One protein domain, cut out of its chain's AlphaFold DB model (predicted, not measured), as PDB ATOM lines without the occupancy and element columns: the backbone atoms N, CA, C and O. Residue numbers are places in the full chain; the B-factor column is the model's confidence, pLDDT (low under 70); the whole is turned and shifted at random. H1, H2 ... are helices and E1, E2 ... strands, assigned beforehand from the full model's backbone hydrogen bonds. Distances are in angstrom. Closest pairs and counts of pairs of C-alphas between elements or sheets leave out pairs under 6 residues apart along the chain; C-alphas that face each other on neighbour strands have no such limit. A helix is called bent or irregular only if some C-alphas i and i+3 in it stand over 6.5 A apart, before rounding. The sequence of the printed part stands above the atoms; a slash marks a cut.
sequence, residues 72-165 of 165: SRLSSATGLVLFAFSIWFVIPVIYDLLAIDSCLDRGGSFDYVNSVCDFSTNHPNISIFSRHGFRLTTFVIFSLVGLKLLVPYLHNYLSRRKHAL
ATOM      1  N   SER A  72     109.211 154.335  96.531       81.81
ATOM      2  CA  SER A  72     108.790 155.670  96.947       81.81
ATOM      3  C   SER A  72     109.870 156.336  97.807       81.81
ATOM      4  O   SER A  72     110.604 155.668  98.541       81.81
ATOM      5  N   ARG A  73     109.952 157.675  97.765       86.06
ATOM      6  CA  ARG A  73     110.869 158.446  98.631       86.06
ATOM      7  C   ARG A  73     110.662 158.125 100.114       86.06
ATOM      8  O   ARG A  73     111.634 158.031 100.856       86.06
ATOM      9  N   LEU A  74     109.410 157.894 100.516       85.56
ATOM     10  CA  LEU A  74     109.060 157.516 101.883       85.56
ATOM     11  C   LEU A  74     109.685 156.168 102.271       85.56
ATOM     12  O   LEU A  74     110.300 156.075 103.325       85.56
ATOM     13  N   SER A  75     109.620 155.162 101.392       82.81
ATOM     14  CA  SER A  75     110.247 153.855 101.628       82.81
ATOM     15  C   SER A  75     111.759 153.971 101.838       82.81
ATOM     16  O   SER A  75     112.306 153.312 102.719       82.81
ATOM     17  N   SER A  76     112.439 154.816 101.056       87.25
ATOM     18  CA  SER A  76     113.878 155.047 101.226       87.25
ATOM     19  C   SER A  76     114.197 155.781 102.528       87.25
ATOM     20  O   SER A  76     115.181 155.442 103.182       87.25
ATOM     21  N   ALA A  77     113.386 156.771 102.914       90.12
ATOM     22  CA  ALA A  77     113.557 157.491 104.173       90.12
ATOM     23  C   ALA A  77     113.375 156.550 105.371       90.12
ATOM     24  O   ALA A  77     114.218 156.521 106.264       90.12
ATOM     25  N   THR A  78     112.337 155.705 105.348       88.06
ATOM     26  CA  THR A  78     112.149 154.648 106.349       88.06
ATOM     27  C   THR A  78     113.348 153.704 106.380       88.06
ATOM     28  O   THR A  78     113.865 153.427 107.455       88.06
ATOM     29  N   GLY A  79     113.842 153.259 105.220       86.94
ATOM     30  CA  GLY A  79     115.029 152.404 105.136       86.94
ATOM     31  C   GLY A  79     116.262 153.008 105.810       86.94
ATOM     32  O   GLY A  79     116.934 152.330 106.586       86.94
ATOM     33  N   LEU A  80     116.516 154.297 105.569       92.12
ATOM     34  CA  LEU A  80     117.617 155.030 106.192       92.12
ATOM     35  C   LEU A  80     117.451 155.129 107.713       92.12
ATOM     36  O   LEU A  80     118.403 154.867 108.441       92.12
ATOM     37  N   VAL A  81     116.251 155.470 108.191       93.69
ATOM     38  CA  VAL A  81     115.964 155.574 109.632       93.69
ATOM     39  C   VAL A  81     116.164 154.227 110.324       93.69
ATOM     40  O   VAL A  81     116.810 154.177 111.366       93.69
ATOM     41  N   LEU A  82     115.672 153.132 109.737       90.19
ATOM     42  CA  LEU A  82     115.843 151.793 110.304       90.19
ATOM     43  C   LEU A  82     117.317 151.371 110.362       90.19
ATOM     44  O   LEU A  82     117.744 150.787 111.355       90.19
ATOM     45  N   PHE A  83     118.100 151.694 109.331       89.50
ATOM     46  CA  PHE A  83     119.533 151.403 109.306       89.50
ATOM     47  C   PHE A  83     120.329 152.273 110.295       89.50
ATOM     48  O   PHE A  83     121.215 151.788 110.988       89.50
ATOM     49  N   ALA A  84     119.998 153.559 110.423       93.00
ATOM     50  CA  ALA A  84     120.615 154.420 111.430       93.00
ATOM     51  C   ALA A  84     120.270 153.952 112.855       93.00
ATOM     52  O   ALA A  84     121.137 153.905 113.728       93.00
ATOM     53  N   PHE A  85     119.014 153.552 113.073       92.12
ATOM     54  CA  PHE A  85     118.557 153.004 114.345       92.12
ATOM     55  C   PHE A  85     119.275 151.699 114.697       92.12
ATOM     56  O   PHE A  85     119.674 151.527 115.847       92.12
ATOM     57  N   SER A  86     119.496 150.800 113.730       90.38
ATOM     58  CA  SER A  86     120.228 149.556 113.988       90.38
ATOM     59  C   SER A  86     121.652 149.838 114.468       90.38
ATOM     60  O   SER A  86     122.069 149.272 115.479       90.38
ATOM     61  N   ILE A  87     122.367 150.755 113.808       91.25
ATOM     62  CA  ILE A  87     123.709 151.182 114.225       91.25
ATOM     63  C   ILE A  87     123.666 151.740 115.647       91.25
ATOM     64  O   ILE A  87     124.422 151.288 116.501       91.25
ATOM     65  N   TRP A  88     122.755 152.671 115.934       94.38
ATOM     66  CA  TRP A  88     122.629 153.237 117.277       94.38
ATOM     67  C   TRP A  88     122.397 152.159 118.347       94.38
ATOM     68  O   TRP A  88     122.981 152.214 119.428       94.38
ATOM     69  N   PHE A  89     121.617 151.127 118.022       89.94
ATOM     70  CA  PHE A  89     121.304 150.032 118.936       89.94
ATOM     71  C   PHE A  89     122.499 149.114 119.250       89.94
ATOM     72  O   PHE A  89     122.551 148.529 120.335       89.94
ATOM     73  N   VAL A  90     123.465 148.981 118.329       92.06
ATOM     74  CA  VAL A  90     124.657 148.133 118.524       92.06
ATOM     75  C   VAL A  90     125.808 148.863 119.224       92.06
ATOM     76  O   VAL A  90     126.668 148.211 119.811       92.06
ATOM     77  N   ILE A  91     125.808 150.202 119.245       94.00
ATOM     78  CA  ILE A  91     126.866 151.023 119.862       94.00
ATOM     79  C   ILE A  91     127.237 150.577 121.288       94.00
ATOM     80  O   ILE A  91     128.427 150.412 121.559       94.00
ATOM     81  N   PRO A  92     126.297 150.318 122.215       92.75
ATOM     82  CA  PRO A  92     126.693 149.945 123.569       92.75
ATOM     83  C   PRO A  92     127.352 148.559 123.645       92.75
ATOM     84  O   PRO A  92     128.116 148.309 124.568       92.75
ATOM     85  N   VAL A  93     127.073 147.667 122.686       91.19
ATOM     86  CA  VAL A  93     127.758 146.366 122.588       91.19
ATOM     87  C   VAL A  93     129.226 146.580 122.230       91.19
ATOM     88  O   VAL A  93     130.098 145.920 122.782       91.19
ATOM     89  N   ILE A  94     129.502 147.538 121.340       93.12
ATOM     90  CA  ILE A  94     130.868 147.917 120.965       93.12
ATOM     91  C   ILE A  94     131.602 148.509 122.173       93.12
ATOM     92  O   ILE A  94     132.722 148.096 122.454       93.12
ATOM     93  N   TYR A  95     130.973 149.422 122.920       94.81
ATOM     94  CA  TYR A  95     131.586 149.987 124.130       94.81
ATOM     95  C   TYR A  95     131.906 148.926 125.186       94.81
ATOM     96  O   TYR A  95     132.978 148.971 125.783       94.81
ATOM     97  N   ASP A  96     131.012 147.959 125.387       92.50
ATOM     98  CA  ASP A  96     131.233 146.849 126.315       92.50
ATOM     99  C   ASP A  96     132.411 145.965 125.867       92.50
ATOM    100  O   ASP A  96     133.268 145.625 126.675       92.50
ATOM    101  N   LEU A  97     132.523 145.664 124.567       93.06
ATOM    102  CA  LEU A  97     133.665 144.929 124.012       93.06
ATOM    103  C   LEU A  97     134.994 145.667 124.200       93.06
ATOM    104  O   LEU A  97     135.973 145.045 124.598       93.06
ATOM    105  N   LEU A  98     135.019 146.980 123.964       96.62
ATOM    106  CA  LEU A  98     136.213 147.803 124.180       96.62
ATOM    107  C   LEU A  98     136.617 147.853 125.662       96.62
ATOM    108  O   LEU A  98     137.805 147.851 125.980       96.62
ATOM    109  N   ALA A  99     135.641 147.884 126.576       96.00
ATOM    110  CA  ALA A  99     135.902 147.850 128.012       96.00
ATOM    111  C   ALA A  99     136.478 146.498 128.465       96.00
ATOM    112  O   ALA A  99     137.399 146.469 129.282       96.00
ATOM    113  N   ILE A 100     135.969 145.391 127.910       95.75
ATOM    114  CA  ILE A 100     136.479 144.037 128.164       95.75
ATOM    115  C   ILE A 100     137.920 143.910 127.668       95.75
ATOM    116  O   ILE A 100     138.787 143.499 128.436       95.75
ATOM    117  N   ASP A 101     138.176 144.301 126.420       96.56
ATOM    118  CA  ASP A 101     139.499 144.236 125.789       96.56
ATOM    119  C   ASP A 101     140.535 145.025 126.605       96.56
ATOM    120  O   ASP A 101     141.531 144.475 127.071       96.56
ATOM    121  N   SER A 102     140.213 146.279 126.949       97.75
ATOM    122  CA  SER A 102     141.096 147.123 127.762       97.75
ATOM    123  C   SER A 102     141.350 146.579 129.174       97.75
ATOM    124  O   SER A 102     142.398 146.863 129.757       97.75
ATOM    125  N   CYS A 103     140.412 145.825 129.754       97.62
ATOM    126  CA  CYS A 103     140.598 145.182 131.055       97.62
ATOM    127  C   CYS A 103     141.552 143.984 130.966       97.62
ATOM    128  O   CYS A 103     142.473 143.863 131.779       97.62
ATOM    129  N   LEU A 104     141.351 143.129 129.961       95.88
ATOM    130  CA  LEU A 104     142.167 141.938 129.734       95.88
ATOM    131  C   LEU A 104     143.611 142.307 129.377       95.88
ATOM    132  O   LEU A 104     144.537 141.701 129.913       95.88
ATOM    133  N   ASP A 105     143.813 143.361 128.582       97.94
ATOM    134  CA  ASP A 105     145.144 143.887 128.242       97.94
ATOM    135  C   ASP A 105     145.942 144.351 129.468       97.94
ATOM    136  O   ASP A 105     147.174 144.332 129.472       97.94
ATOM    137  N   ARG A 106     145.254 144.758 130.541       97.75
ATOM    138  CA  ARG A 106     145.881 145.149 131.814       97.75
ATOM    139  C   ARG A 106     146.127 143.962 132.747       97.75
ATOM    140  O   ARG A 106     146.629 144.165 133.850       97.75
ATOM    141  N   GLY A 107     145.762 142.747 132.341       97.12
ATOM    142  CA  GLY A 107     145.825 141.546 133.174       97.12
ATOM    143  C   GLY A 107     144.713 141.454 134.224       97.12
ATOM    144  O   GLY A 107     144.849 140.692 135.178       97.12
ATOM    145  N   GLY A 108     143.640 142.240 134.081       97.12
ATOM    146  CA  GLY A 108     142.460 142.152 134.937       97.12
ATOM    147  C   GLY A 108     141.481 141.066 134.484       97.12
ATOM    148  O   GLY A 108     141.589 140.501 133.396       97.12
ATOM    149  N   SER A 109     140.482 140.804 135.318       97.19
ATOM    150  CA  SER A 109     139.323 139.972 135.025       97.19
ATOM    151  C   SER A 109     138.068 140.843 134.988       97.19
ATOM    152  O   SER A 109     137.778 141.586 135.922       97.19
ATOM    153  N   PHE A 110     137.316 140.795 133.890       96.56
ATOM    154  CA  PHE A 110     136.147 141.656 133.716       96.56
ATOM    155  C   PHE A 110     134.907 141.060 134.399       96.56
ATOM    156  O   PHE A 110     134.487 139.950 134.072       96.56
ATOM    157  N   ASP A 111     134.283 141.813 135.304       94.88
ATOM    158  CA  ASP A 111     132.969 141.493 135.860       94.88
ATOM    159  C   ASP A 111     131.889 141.862 134.836       94.88
ATOM    160  O   ASP A 111     131.480 143.016 134.685       94.88
ATOM    161  N   TYR A 112     131.410 140.846 134.123       89.12
ATOM    162  CA  TYR A 112     130.408 140.976 133.068       89.12
ATOM    163  C   TYR A 112     128.999 141.350 133.557       89.12
ATOM    164  O   TYR A 112     128.136 141.618 132.717       89.12
ATOM    165  N   VAL A 113     128.741 141.317 134.869       87.75
ATOM    166  CA  VAL A 113     127.452 141.696 135.469       87.75
ATOM    167  C   VAL A 113     127.451 143.180 135.808       87.75
ATOM    168  O   VAL A 113     126.496 143.880 135.477       87.75
ATOM    169  N   ASN A 114     128.526 143.654 136.437       90.00
ATOM    170  CA  ASN A 114     128.661 145.047 136.862       90.00
ATOM    171  C   ASN A 114     129.382 145.933 135.831       90.00
ATOM    172  O   ASN A 114     129.460 147.146 136.018       90.00
ATOM    173  N   SER A 115     129.895 145.346 134.744       92.00
ATOM    174  CA  SER A 115     130.684 146.019 133.703       92.00
ATOM    175  C   SER A 115     131.905 146.763 134.264       92.00
ATOM    176  O   SER A 115     132.204 147.887 133.861       92.00
ATOM    177  N   VAL A 116     132.617 146.134 135.204       95.44
ATOM    178  CA  VAL A 116     133.821 146.687 135.847       95.44
ATOM    179  C   VAL A 116     135.012 145.751 135.694       95.44
ATOM    180  O   VAL A 116     134.866 144.535 135.635       95.44
ATOM    181  N   CYS A 117     136.210 146.326 135.630       96.81
ATOM    182  CA  CYS A 117     137.450 145.561 135.605       96.81
ATOM    183  C   CYS A 117     137.936 145.297 137.034       96.81
ATOM    184  O   CYS A 117     138.136 146.247 137.793       96.81
ATOM    185  N   ASP A 118     138.145 144.031 137.385       97.31
ATOM    186  CA  ASP A 118     138.613 143.593 138.699       97.31
ATOM    187  C   ASP A 118     139.989 142.925 138.574       97.31
ATOM    188  O   ASP A 118     140.197 142.045 137.747       97.31
ATOM    189  N   PHE A 119     140.950 143.339 139.396       97.44
ATOM    190  CA  PHE A 119     142.308 142.776 139.413       97.44
ATOM    191  C   PHE A 119     142.529 141.779 140.556       97.44
ATOM    192  O   PHE A 119     143.595 141.178 140.661       97.44
ATOM    193  N   SER A 120     141.542 141.633 141.438       97.31
ATOM    194  CA  SER A 120     141.620 140.813 142.645       97.31
ATOM    195  C   SER A 120     140.936 139.461 142.477       97.31
ATOM    196  O   SER A 120     141.456 138.444 142.935       97.31
ATOM    197  N   THR A 121     139.789 139.442 141.796       95.75
ATOM    198  CA  THR A 121     138.947 138.253 141.666       95.75
ATOM    199  C   THR A 121     138.843 137.835 140.208       95.75
ATOM    200  O   THR A 121     138.622 138.663 139.329       95.75
ATOM    201  N   ASN A 122     138.969 136.533 139.946       94.38
ATOM    202  CA  ASN A 122     138.712 135.975 138.622       94.38
ATOM    203  C   ASN A 122     137.208 135.773 138.415       94.38
ATOM    204  O   ASN A 122     136.587 134.940 139.078       94.38
ATOM    205  N   HIS A 123     136.643 136.504 137.460       92.38
ATOM    206  CA  HIS A 123     135.237 136.432 137.082       92.38
ATOM    207  C   HIS A 123     135.018 135.435 135.935       92.38
ATOM    208  O   HIS A 123     135.823 135.360 135.002       92.38
ATOM    209  N   PRO A 124     133.927 134.646 135.963       92.62
ATOM    210  CA  PRO A 124     133.623 133.709 134.891       92.62
ATOM    211  C   PRO A 124     133.245 134.446 133.600       92.62
ATOM    212  O   PRO A 124     132.458 135.393 133.614       92.62
ATOM    213  N   ASN A 125     133.757 133.972 132.461       89.56
ATOM    214  CA  ASN A 125     133.430 134.543 131.156       89.56
ATOM    215  C   ASN A 125     131.959 134.298 130.785       89.56
ATOM    216  O   ASN A 125     131.518 133.150 130.681       89.56
ATOM    217  N   ILE A 126     131.215 135.378 130.528       88.31
ATOM    218  CA  ILE A 126     129.850 135.322 130.003       88.31
ATOM    219  C   ILE A 126     129.861 135.714 128.524       88.31
ATOM    220  O   ILE A 126     130.150 136.859 128.158       88.31
ATOM    221  N   SER A 127     129.454 134.772 127.670       86.00
ATOM    222  CA  SER A 127     129.397 134.984 126.219       86.00
ATOM    223  C   SER A 127     128.600 136.238 125.831       86.00
ATOM    224  O   SER A 127     127.572 136.568 126.428       86.00
ATOM    225  N   ILE A 128     129.043 136.921 124.773       83.50
ATOM    226  CA  ILE A 128     128.391 138.139 124.271       83.50
ATOM    227  C   ILE A 128     126.924 137.901 123.884       83.50
ATOM    228  O   ILE A 128     126.067 138.742 124.142       83.50
ATOM    229  N   PHE A 129     126.610 136.722 123.340       78.31
ATOM    230  CA  PHE A 129     125.249 136.337 122.965       78.31
ATOM    231  C   PHE A 129     124.318 136.235 124.173       78.31
ATOM    232  O   PHE A 129     123.147 136.590 124.078       78.31
ATOM    233  N   SER A 130     124.846 135.806 125.320       79.19
ATOM    234  CA  SER A 130     124.076 135.716 126.562       79.19
ATOM    235  C   SER A 130     123.707 137.086 127.131       79.19
ATOM    236  O   SER A 130     122.689 137.205 127.808       79.19
ATOM    237  N   ARG A 131     124.513 138.118 126.852       84.44
ATOM    238  CA  ARG A 131     124.353 139.476 127.402       84.44
ATOM    239  C   ARG A 131     123.640 140.425 126.448       84.44
ATOM    240  O   ARG A 131     122.730 141.139 126.856       84.44
ATOM    241  N   HIS A 132     123.992 140.369 125.167       85.12
ATOM    242  CA  HIS A 132     123.538 141.308 124.137       85.12
ATOM    243  C   HIS A 132     122.794 140.629 122.979       85.12
ATOM    244  O   HIS A 132     122.603 141.250 121.934       85.12
ATOM    245  N   GLY A 133     122.361 139.372 123.134       78.31
ATOM    246  CA  GLY A 133     121.703 138.595 122.074       78.31
ATOM    247  C   GLY A 133     120.523 139.324 121.428       78.31
ATOM    248  O   GLY A 133     120.449 139.408 120.198       78.31
ATOM    249  N   PHE A 134     119.671 139.959 122.238       81.31
ATOM    250  CA  PHE A 134     118.565 140.783 121.748       81.31
ATOM    251  C   PHE A 134     119.046 141.963 120.892       81.31
ATOM    252  O   PHE A 134     118.506 142.215 119.813       81.31
ATOM    253  N   ARG A 135     120.096 142.667 121.336       85.38
ATOM    254  CA  ARG A 135     120.657 143.829 120.627       85.38
ATOM    255  C   ARG A 135     121.270 143.447 119.293       85.38
ATOM    256  O   ARG A 135     120.970 144.084 118.288       85.38
ATOM    257  N   LEU A 136     122.047 142.367 119.269       79.81
ATOM    258  CA  LEU A 136     122.643 141.828 118.047       79.81
ATOM    259  C   LEU A 136     121.567 141.369 117.054       79.81
ATOM    260  O   LEU A 136     121.642 141.678 115.867       79.81
ATOM    261  N   THR A 137     120.524 140.698 117.546       81.50
ATOM    262  CA  THR A 137     119.397 140.249 116.714       81.50
ATOM    263  C   THR A 137     118.648 141.439 116.107       81.50
ATOM    264  O   THR A 137     118.397 141.476 114.903       81.50
ATOM    265  N   THR A 138     118.351 142.448 116.931       82.06
ATOM    266  CA  THR A 138     117.717 143.705 116.511       82.06
ATOM    267  C   THR A 138     118.558 144.407 115.446       82.06
ATOM    268  O   THR A 138     118.037 144.767 114.391       82.06
ATOM    269  N   PHE A 139     119.870 144.539 115.675       85.56
ATOM    270  CA  PHE A 139     120.801 145.137 114.723       85.56
ATOM    271  C   PHE A 139     120.732 144.453 113.355       85.56
ATOM    272  O   PHE A 139     120.529 145.132 112.348       85.56
ATOM    273  N   VAL A 140     120.853 143.123 113.306       82.44
ATOM    274  CA  VAL A 140     120.830 142.366 112.044       82.44
ATOM    275  C   VAL A 140     119.508 142.575 111.310       82.44
ATOM    276  O   VAL A 140     119.502 142.923 110.131       82.44
ATOM    277  N   ILE A 141     118.387 142.426 112.012       83.69
ATOM    278  CA  ILE A 141     117.047 142.568 111.440       83.69
ATOM    279  C   ILE A 141     116.838 143.957 110.835       83.69
ATOM    280  O   ILE A 141     116.512 144.079 109.652       83.69
ATOM    281  N   PHE A 142     117.037 145.007 111.632       85.25
ATOM    282  CA  PHE A 142     116.779 146.371 111.187       85.25
ATOM    283  C   PHE A 142     117.773 146.812 110.114       85.25
ATOM    284  O   PHE A 142     117.380 147.527 109.193       85.25
ATOM    285  N   SER A 143     119.016 146.318 110.153       84.56
ATOM    286  CA  SER A 143     119.999 146.583 109.099       84.56
ATOM    287  C   SER A 143     119.597 145.936 107.776       84.56
ATOM    288  O   SER A 143     119.623 146.601 106.746       84.56
ATOM    289  N   LEU A 144     119.177 144.666 107.787       81.81
ATOM    290  CA  LEU A 144     118.748 143.960 106.576       81.81
ATOM    291  C   LEU A 144     117.482 144.581 105.974       81.81
ATOM    292  O   LEU A 144     117.418 144.801 104.764       81.81
ATOM    293  N   VAL A 145     116.486 144.902 106.808       85.44
ATOM    294  CA  VAL A 145     115.260 145.577 106.356       85.44
ATOM    295  C   VAL A 145     115.579 146.982 105.843       85.44
ATOM    296  O   VAL A 145     115.142 147.343 104.751       85.44
ATOM    297  N   GLY A 146     116.379 147.753 106.582       85.38
ATOM    298  CA  GLY A 146     116.802 149.098 106.199       85.38
ATOM    299  C   GLY A 146     117.533 149.117 104.858       85.38
ATOM    300  O   GLY A 146     117.133 149.844 103.946       85.38
ATOM    301  N   LEU A 147     118.529 148.241 104.685       85.75
ATOM    302  CA  LEU A 147     119.274 148.083 103.433       85.75
ATOM    303  C   LEU A 147     118.371 147.663 102.273       85.75
ATOM    304  O   LEU A 147     118.466 148.239 101.192       85.75
ATOM    305  N   LYS A 148     117.451 146.714 102.484       85.69
ATOM    306  CA  LYS A 148     116.508 146.276 101.443       85.69
ATOM    307  C   LYS A 148     115.647 147.427 100.915       85.69
ATOM    308  O   LYS A 148     115.332 147.452  99.727       85.69
ATOM    309  N   LEU A 149     115.260 148.369 101.775       86.81
ATOM    310  CA  LEU A 149     114.480 149.546 101.379       86.81
ATOM    311  C   LEU A 149     115.352 150.660 100.771       86.81
ATOM    312  O   LEU A 149     114.887 151.377  99.885       86.81
ATOM    313  N   LEU A 150     116.599 150.803 101.230       87.38
ATOM    314  CA  LEU A 150     117.511 151.880 100.836       87.38
ATOM    315  C   LEU A 150     118.244 151.602  99.511       87.38
ATOM    316  O   LEU A 150     118.338 152.485  98.656       87.38
ATOM    317  N   VAL A 151     118.750 150.379  99.316       87.56
ATOM    318  CA  VAL A 151     119.611 150.008  98.176       87.56
ATOM    319  C   VAL A 151     118.949 150.246  96.810       87.56
ATOM    320  O   VAL A 151     119.598 150.856  95.959       87.56
ATOM    321  N   PRO A 152     117.676 149.863  96.562       87.62
ATOM    322  CA  PRO A 152     117.042 150.092  95.260       87.62
ATOM    323  C   PRO A 152     116.924 151.579  94.913       87.62
ATOM    324  O   PRO A 152     117.104 151.973  93.760       87.62
ATOM    325  N   TYR A 153     116.649 152.423  95.912       88.19
ATOM    326  CA  TYR A 153     116.586 153.869  95.723       88.19
ATOM    327  C   TYR A 153     117.967 154.444  95.399       88.19
ATOM    328  O   TYR A 153     118.102 155.201  94.437       88.19
ATOM    329  N   LEU A 154     118.996 154.038  96.151       88.31
ATOM    330  CA  LEU A 154     120.376 154.477  95.935       88.31
ATOM    331  C   LEU A 154     120.878 154.076  94.540       88.31
ATOM    332  O   LEU A 154     121.439 154.900  93.824       88.31
ATOM    333  N   HIS A 155     120.614 152.833  94.130       89.75
ATOM    334  CA  HIS A 155     120.959 152.324  92.806       89.75
ATOM    335  C   HIS A 155     120.302 153.150  91.691       89.75
ATOM    336  O   HIS A 155     120.982 153.617  90.777       89.75
ATOM    337  N   ASN A 156     118.991 153.400  91.794       88.00
ATOM    338  CA  ASN A 156     118.256 154.199  90.812       88.00
ATOM    339  C   ASN A 156     118.743 155.654  90.762       88.00
ATOM    340  O   ASN A 156     118.855 156.233  89.682       88.00
ATOM    341  N   TYR A 157     119.051 156.247  91.918       88.44
ATOM    342  CA  TYR A 157     119.599 157.597  92.010       88.44
ATOM    343  C   TYR A 157     120.975 157.699  91.332       88.44
ATOM    344  O   TYR A 157     121.195 158.584  90.504       88.44
ATOM    345  N   LEU A 158     121.878 156.757  91.625       91.19
ATOM    346  CA  LEU A 158     123.214 156.701  91.029       91.19
ATOM    347  C   LEU A 158     123.162 156.442  89.517       91.19
ATOM    348  O   LEU A 158     123.903 157.077  88.770       91.19
ATOM    349  N   SER A 159     122.270 155.560  89.058       92.00
ATOM    350  CA  SER A 159     122.066 155.285  87.631       92.00
ATOM    351  C   SER A 159     121.592 156.530  86.874       92.00
ATOM    352  O   SER A 159     122.179 156.876  85.852       92.00
ATOM    353  N   ARG A 160     120.613 157.278  87.406       90.56
ATOM    354  CA  ARG A 160     120.153 158.535  86.784       90.56
ATOM    355  C   ARG A 160     121.256 159.586  86.698       90.56
ATOM    356  O   ARG A 160     121.348 160.282  85.695       90.56
ATOM    357  N   ARG A 161     122.105 159.686  87.725       90.56
ATOM    358  CA  ARG A 161     123.211 160.653  87.744       90.56
ATOM    359  C   ARG A 161     124.260 160.362  86.667       90.56
ATOM    360  O   ARG A 161     124.812 161.303  86.118       90.56
ATOM    361  N   LYS A 162     124.507 159.085  86.344       91.25
ATOM    362  CA  LYS A 162     125.446 158.688  85.278       91.25
ATOM    363  C   LYS A 162     124.984 159.087  83.874       91.25
ATOM    364  O   LYS A 162     125.834 159.336  83.040       91.25
ATOM    365  N   HIS A 163     123.676 159.138  83.613       86.44
ATOM    366  CA  HIS A 163     123.132 159.518  82.298       86.44
ATOM    367  C   HIS A 163     122.990 161.036  82.096       86.44
ATOM    368  O   HIS A 163     122.638 161.468  81.005       86.44
ATOM    369  N   ALA A 164     123.201 161.833  83.145       81.00
ATOM    370  CA  ALA A 164     123.097 163.291  83.099       81.00
ATOM    371  C   ALA A 164     124.451 163.998  82.879       81.00
ATOM    372  O   ALA A 164     124.481 165.225  82.816       81.00
ATOM    373  N   LEU A 165     125.545 163.232  82.822       71.12
ATOM    374  CA  LEU A 165     126.919 163.672  82.563       71.12
ATOM    375  C   LEU A 165     127.349 163.160  81.188       71.12
ATOM    376  O   LEU A 165     128.074 163.912  80.506       71.12
TER     377      LEU A 165
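AT A GLANCE: This is residues 72 to 165 of the 165 residues of an uncharacterized protein of Thiohalophilus thiocyanatoxydans (UniProt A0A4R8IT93). Two long helices run side by side, H1a against H2, then H1b diverges towards a small head, the hairpin E1 and E2. Residues 155 to 165 stick out at the other end. The 94 printed residues, mostly helix, run H1, E1, E2, H2 with an antiparallel sheet E1 - E2, extended, radius of gyration 19.9 A, spans 66 by 27 by 14 A.

IN THESE COORDINATES: H1, residues 73 to 105, starts at C-alpha (110.869, 158.446, 98.631). By hydrogen bonds one helix, it is bent (C-alphas 89 and 92 are 7.1 A apart): H1a, 73 to 89, 24.3 A; H1b, 92 to 105, 20.0 A. E1 is 109 to 111, E2 116 to 118. H2, 128 to 162, 44.2 A, ends at C-alpha (125.446, 158.688, 85.278); irregular, C-alphas 131 and 134 8.2 A apart.

HOW THE PARTS SIT: H1a and H2 touch, closest C-alphas Gly 79 and Gly 146, 3.9 A, opposite ways. H1b and H2 are close but not clearly touching. N 109 and O 118 are 2.7 A apart. O i to N i+4: every pair in H1a, H1b; 27 of 31 in H2.

THE WHOLE: The printed part has no cut; no link is long; no printed residue is under 70.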